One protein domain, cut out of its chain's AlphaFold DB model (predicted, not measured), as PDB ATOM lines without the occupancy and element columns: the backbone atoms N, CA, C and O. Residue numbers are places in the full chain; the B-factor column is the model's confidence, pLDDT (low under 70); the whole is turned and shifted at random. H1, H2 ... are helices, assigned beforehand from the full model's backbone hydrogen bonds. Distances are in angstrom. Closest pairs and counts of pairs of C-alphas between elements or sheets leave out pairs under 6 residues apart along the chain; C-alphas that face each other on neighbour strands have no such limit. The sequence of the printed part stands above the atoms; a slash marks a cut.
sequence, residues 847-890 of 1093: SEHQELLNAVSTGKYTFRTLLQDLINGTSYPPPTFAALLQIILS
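Overview. This is residues 847 to 890 of the 1093 residues of an uncharacterized protein of Folsomia candida (UniProt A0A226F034). Three short helices make an open arch with few contacts: H2 spans the top, H1 hangs at one end of it and H3 lies across the other, with an empty gap between H1 and H3. The printed part has 44 residues with three named helices, in the order H1, H2, H3, and no named strand; the class is all helix. The whole is only just compact, close to loose, with a radius of gyration of the C-alphas of 10.8 A, and the C-alphas span 26 by 22 by 21 A.

Along the chain. H1 is residues 847 to 857, 15.1 A from first to last C-alpha, and begins with C-alpha 847 at (30.085, -20.767, -43.504). H2 is residues 863 to 872, 14.2 A long, with C-alpha 863 at (46.898, -32.737, -39.815). H3, the longest helix by residues, is residues 878 to 889, 16.2 A long, and ends with C-alpha 889 at (50.115, -33.275, -56.095).

Arrangement. H1 and H2 are only just apart, their closest C-alphas being 8.5 A from each other. H2 and H3 are close but not clearly touching; their closest C-alphas, those of Leu 870 and Phe 881, are 7.6 A apart. The lines of H2 and H3 stand at a steep tilt of 59 degrees, opposite ways. H1 and H3 are apart. In H1, H2 and H3 every O i to N i+4 pair is within hydrogen-bond range.

Size, cuts and confidence. The two C-alphas farthest apart, those of Thr 858 and Ser 890, are 27.9 A from each other. The printed part has no cut, and both links, H1 to H2 and H2 to H3, are tight, with 5 residues each. The mean pLDDT of the printed part is 72.1; 15 residues are under 70, among them residues 847 to 852 and 874 to 876.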
ATOM      1  N   SER A 847      30.255 -20.187 -44.842       51.72
ATOM      2  CA  SER A 847      30.085 -20.767 -43.504       51.72
ATOM      3  C   SER A 847      30.875 -22.062 -43.314       51.72
ATOM      4  O   SER A 847      31.526 -22.229 -42.288       51.72
ATOM      5  N   GLU A 848      30.875 -22.955 -44.305       64.00
ATOM      6  CA  GLU A 848      31.513 -24.277 -44.202       64.00
ATOM      7  C   GLU A 848      33.042 -24.152 -44.161       64.00
ATOM      8  O   GLU A 848      33.717 -24.791 -43.351       64.00
ATOM      9  N   HIS A 849      33.595 -23.243 -44.971       69.31
ATOM     10  CA  HIS A 849      35.026 -22.952 -44.959       69.31
ATOM     11  C   HIS A 849      35.457 -22.235 -43.665       69.31
ATOM     12  O   HIS A 849      36.566 -22.462 -43.171       69.31
ATOM     13  N   GLN A 850      34.587 -21.405 -43.075       67.19
ATOM     14  CA  GLN A 850      34.840 -20.780 -41.775       67.19
ATOM     15  C   GLN A 850      34.765 -21.795 -40.624       67.19
ATOM     16  O   GLN A 850      35.600 -21.738 -39.722       67.19
ATOM     17  N   GLU A 851      33.827 -22.747 -40.645       66.75
ATOM     18  CA  GLU A 851      33.762 -23.814 -39.637       66.75
ATOM     19  C   GLU A 851      34.984 -24.736 -39.692       66.75
ATOM     20  O   GLU A 851      35.549 -25.044 -38.641       66.75
ATOM     21  N   LEU A 852      35.465 -25.104 -40.886       66.94
ATOM     22  CA  LEU A 852      36.674 -25.923 -41.024       66.94
ATOM     23  C   LEU A 852      37.937 -25.170 -40.563       66.94
ATOM     24  O   LEU A 852      38.742 -25.728 -39.814       66.94
ATOM     25  N   LEU A 853      38.082 -23.885 -40.911       70.50
ATOM     26  CA  LEU A 853      39.169 -23.040 -40.395       70.50
ATOM     27  C   LEU A 853      39.087 -22.853 -38.869       70.50
ATOM     28  O   LEU A 853      40.118 -22.885 -38.196       70.50
ATOM     29  N   ASN A 854      37.882 -22.721 -38.306       67.44
ATOM     30  CA  ASN A 854      37.659 -22.678 -36.858       67.44
ATOM     31  C   ASN A 854      37.994 -24.024 -36.187       67.44
ATOM     32  O   ASN A 854      38.535 -24.047 -35.083       67.44
ATOM     33  N   ALA A 855      37.703 -25.159 -36.827       70.06
ATOM     34  CA  ALA A 855      37.987 -26.487 -36.286       70.06
ATOM     35  C   ALA A 855      39.492 -26.820 -36.302       70.06
ATOM     36  O   ALA A 855      39.995 -27.427 -35.353       70.06
ATOM     37  N   VAL A 856      40.222 -26.371 -37.329       73.69
ATOM     38  CA  VAL A 856      41.689 -26.479 -37.398       73.69
ATOM     39  C   VAL A 856      42.362 -25.527 -36.402       73.69
ATOM     40  O   VAL A 856      43.233 -25.957 -35.649       73.69
ATOM     41  N   SER A 857      41.937 -24.260 -36.322       64.69
ATOM     42  CA  SER A 857      42.537 -23.276 -35.402       64.69
ATOM     43  C   SER A 857      42.234 -23.547 -33.923       64.69
ATOM     44  O   SER A 857      43.070 -23.261 -33.069       64.69
ATOM     45  N   THR A 858      41.095 -24.179 -33.606       83.12
ATOM     46  CA  THR A 858      40.804 -24.702 -32.254       83.12
ATOM     47  C   THR A 858      41.451 -26.061 -31.960       83.12
ATOM     48  O   THR A 858      41.221 -26.625 -30.893       83.12
ATOM     49  N   GLY A 859      42.258 -26.610 -32.879       77.69
ATOM     50  CA  GLY A 859      42.994 -27.863 -32.682       77.69
ATOM     51  C   GLY A 859      42.125 -29.125 -32.613       77.69
ATOM     52  O   GLY A 859      42.628 -30.180 -32.230       77.69
ATOM     53  N   LYS A 860      40.838 -29.048 -32.987       75.56
ATOM     54  CA  LYS A 860      39.913 -30.200 -32.986       75.56
ATOM     55  C   LYS A 860      40.303 -31.257 -34.018       75.56
ATOM     56  O   LYS A 860      40.053 -32.438 -33.801       75.56
ATOM     57  N   TYR A 861      40.936 -30.832 -35.110       69.12
ATOM     58  CA  TYR A 861      41.535 -31.717 -36.100       69.12
ATOM     59  C   TYR A 861      43.043 -31.501 -36.157       69.12
ATOM     60  O   TYR A 861      43.527 -30.382 -36.318       69.12
ATOM     61  N   THR A 862      43.789 -32.598 -36.068       87.06
ATOM     62  CA  THR A 862      45.221 -32.609 -36.372       87.06
ATOM     63  C   THR A 862      45.412 -32.835 -37.870       87.06
ATOM     64  O   THR A 862      44.583 -33.479 -38.515       87.06
ATOM     65  N   PHE A 863      46.545 -32.403 -38.429       74.44
ATOM     66  CA  PHE A 863      46.898 -32.737 -39.815       74.44
ATOM     67  C   PHE A 863      46.866 -34.258 -40.072       74.44
ATOM     68  O   PHE A 863      46.455 -34.698 -41.139       74.44
ATOM     69  N   ARG A 864      47.214 -35.070 -39.061       73.06
ATOM     70  CA  ARG A 864      47.161 -36.535 -39.137       73.06
ATOM     71  C   ARG A 864      45.735 -37.084 -39.220       73.06
ATOM     72  O   ARG A 864      45.528 -38.030 -39.970       73.06
ATOM     73  N   THR A 865      44.766 -36.525 -38.489       72.38
ATOM     74  CA  THR A 865      43.364 -36.968 -38.604       72.38
ATOM     75  C   THR A 865      42.736 -36.508 -39.916       72.38
ATOM     76  O   THR A 865      42.094 -37.320 -40.567       72.38
ATOM     77  N   LEU A 866      43.028 -35.289 -40.389       75.31
ATOM     78  CA  LEU A 866      42.606 -34.854 -41.730       75.31
ATOM     79  C   LEU A 866      43.164 -35.760 -42.838       75.31
ATOM     80  O   LEU A 866      42.428 -36.130 -43.747       75.31
ATOM     81  N   LEU A 867      44.441 -36.155 -42.754       75.81
ATOM     82  CA  LEU A 867      45.044 -37.074 -43.723       75.81
ATOM     83  C   LEU A 867      44.439 -38.486 -43.631       75.81
ATOM     84  O   LEU A 867      44.227 -39.123 -44.657       75.81
ATOM     85  N   GLN A 868      44.126 -38.967 -42.423       75.19
ATOM     86  CA  GLN A 868      43.482 -40.268 -42.224       75.19
ATOM     87  C   GLN A 868      42.056 -40.286 -42.794       75.19
ATOM     88  O   GLN A 868      41.707 -41.216 -43.514       75.19
ATOM     89  N   ASP A 869      41.261 -39.244 -42.545       74.06
ATOM     90  CA  ASP A 869      39.902 -39.113 -43.084       74.06
ATOM     91  C   ASP A 869      39.906 -38.958 -44.621       74.06
ATOM     92  O   ASP A 869      39.013 -39.469 -45.301       74.06
ATOM     93  N   LEU A 870      40.940 -38.311 -45.178       76.25
ATOM     94  CA  LEU A 870      41.181 -38.203 -46.624       76.25
ATOM     95  C   LEU A 870      41.524 -39.563 -47.262       76.25
ATOM     96  O   LEU A 870      41.054 -39.855 -48.358       76.25
ATOM     97  N   ILE A 871      42.323 -40.395 -46.584       77.06
ATOM     98  CA  ILE A 871      42.668 -41.759 -47.026       77.06
ATOM     99  C   ILE A 871      41.433 -42.669 -46.965       77.06
ATOM    100  O   ILE A 871      41.118 -43.337 -47.950       77.06
ATOM    101  N   ASN A 872      40.703 -42.628 -45.845       79.38
ATOM    102  CA  ASN A 872      39.487 -43.411 -45.614       79.38
ATOM    103  C   ASN A 872      38.320 -42.986 -46.540       79.38
ATOM    104  O   ASN A 872      37.409 -43.773 -46.805       79.38
ATOM    105  N   GLY A 873      38.326 -41.738 -47.027       75.50
ATOM    106  CA  GLY A 873      37.314 -41.183 -47.934       75.50
ATOM    107  C   GLY A 873      35.980 -40.831 -47.261       75.50
ATOM    108  O   GLY A 873      34.942 -40.845 -47.919       75.50
ATOM    109  N   THR A 874      35.981 -40.558 -45.953       57.28
ATOM    110  CA  THR A 874      34.774 -40.620 -45.106       57.28
ATOM    111  C   THR A 874      34.038 -39.298 -44.849       57.28
ATOM    112  O   THR A 874      33.000 -39.333 -44.191       57.28
ATOM    113  N   SER A 875      34.537 -38.140 -45.304       57.62
ATOM    114  CA  SER A 875      34.043 -36.840 -44.792       57.62
ATOM    115  C   SER A 875      34.000 -35.636 -45.750       57.62
ATOM    116  O   SER A 875      33.571 -34.571 -45.314       57.62
ATOM    117  N   TYR A 876      34.375 -35.759 -47.032       67.81
ATOM    118  CA  TYR A 876      34.416 -34.609 -47.957       67.81
ATOM    119  C   TYR A 876      33.654 -34.844 -49.269       67.81
ATOM    120  O   TYR A 876      33.746 -35.936 -49.836       67.81
ATOM    121  N   PRO A 877      32.937 -33.831 -49.800       74.00
ATOM    122  CA  PRO A 877      32.310 -33.934 -51.110       74.00
ATOM    123  C   PRO A 877      33.380 -33.973 -52.226       74.00
ATOM    124  O   PRO A 877      34.462 -33.392 -52.065       74.00
ATOM    125  N   PRO A 878      33.096 -34.612 -53.380       69.50
ATOM    126  CA  PRO A 878      34.082 -34.844 -54.440       69.50
ATOM    127  C   PRO A 878      34.917 -33.637 -54.918       69.50
ATOM    128  O   PRO A 878      36.124 -33.824 -55.091       69.50
ATOM    129  N   PRO A 879      34.376 -32.412 -55.120       68.00
ATOM    130  CA  PRO A 879      35.198 -31.289 -55.582       68.00
ATOM    131  C   PRO A 879      36.220 -30.831 -54.529       68.00
ATOM    132  O   PRO A 879      37.369 -30.559 -54.872       68.00
ATOM    133  N   THR A 880      35.861 -30.832 -53.240       77.62
ATOM    134  CA  THR A 880      36.781 -30.477 -52.144       77.62
ATOM    135  C   THR A 880      37.931 -31.481 -52.036       77.62
ATOM    136  O   THR A 880      39.084 -31.090 -51.859       77.62
ATOM    137  N   PHE A 881      37.636 -32.773 -52.219       73.62
ATOM    138  CA  PHE A 881      38.640 -33.841 -52.291       73.62
ATOM    139  C   PHE A 881      39.601 -33.653 -53.480       73.62
ATOM    140  O   PHE A 881      40.820 -33.747 -53.314       73.62
ATOM    141  N   ALA A 882      39.074 -33.318 -54.665       65.25
ATOM    142  CA  ALA A 882      39.875 -33.061 -55.862       65.25
ATOM    143  C   ALA A 882      40.789 -31.826 -55.717       65.25
ATOM    144  O   ALA A 882      41.963 -31.885 -56.094       65.25
ATOM    145  N   ALA A 883      40.291 -30.736 -55.122       74.69
ATOM    146  CA  ALA A 883      41.076 -29.527 -54.863       74.69
ATOM    147  C   ALA A 883      42.231 -29.786 -53.875       74.69
ATOM    148  O   ALA A 883      43.376 -29.414 -54.144       74.69
ATOM    149  N   LEU A 884      41.965 -30.493 -52.767       77.25
ATOM    150  CA  LEU A 884      42.996 -30.882 -51.796       77.25
ATOM    151  C   LEU A 884      44.076 -31.772 -52.431       77.25
ATOM    152  O   LEU A 884      45.269 -31.538 -52.224       77.25
ATOM    153  N   LEU A 885      43.678 -32.741 -53.264       77.25
ATOM    154  CA  LEU A 885      44.623 -33.566 -54.014       77.25
ATOM    155  C   LEU A 885      45.448 -32.753 -55.020       77.25
ATOM    156  O   LEU A 885      46.657 -32.959 -55.076       77.25
ATOM    157  N   GLN A 886      44.872 -31.796 -55.756       71.81
ATOM    158  CA  GLN A 886      45.665 -30.919 -56.632       71.81
ATOM    159  C   GLN A 886      46.690 -30.078 -55.855       71.81
ATOM    160  O   GLN A 886      47.831 -29.934 -56.305       71.81
ATOM    161  N   ILE A 887      46.341 -29.549 -54.680       79.06
ATOM    162  CA  ILE A 887      47.271 -28.762 -53.851       79.06
ATOM    163  C   ILE A 887      48.460 -29.626 -53.386       79.06
ATOM    164  O   ILE A 887      49.609 -29.176 -53.437       79.06
ATOM    165  N   ILE A 888      48.210 -30.887 -53.014       76.88
ATOM    166  CA  ILE A 888      49.247 -31.845 -52.595       76.88
ATOM    167  C   ILE A 888      50.093 -32.329 -53.792       76.88
ATOM    168  O   ILE A 888      51.325 -32.342 -53.719       76.88
ATOM    169  N   LEU A 889      49.459 -32.696 -54.912       73.31
ATOM    170  CA  LEU A 889      50.115 -33.275 -56.095       73.31
ATOM    171  C   LEU A 889      50.856 -32.242 -56.958       73.31
ATOM    172  O   LEU A 889      51.869 -32.574 -57.569       73.31
ATOM    173  N   SER A 890      50.423 -30.977 -56.972       76.38
ATOM    174  CA  SER A 890      51.166 -29.884 -57.630       76.38
ATOM    175  C   SER A 890      52.494 -29.551 -56.929       76.38
ATOM    176  O   SER A 890      53.342 -28.842 -57.485       76.38
TER     177      SER A 890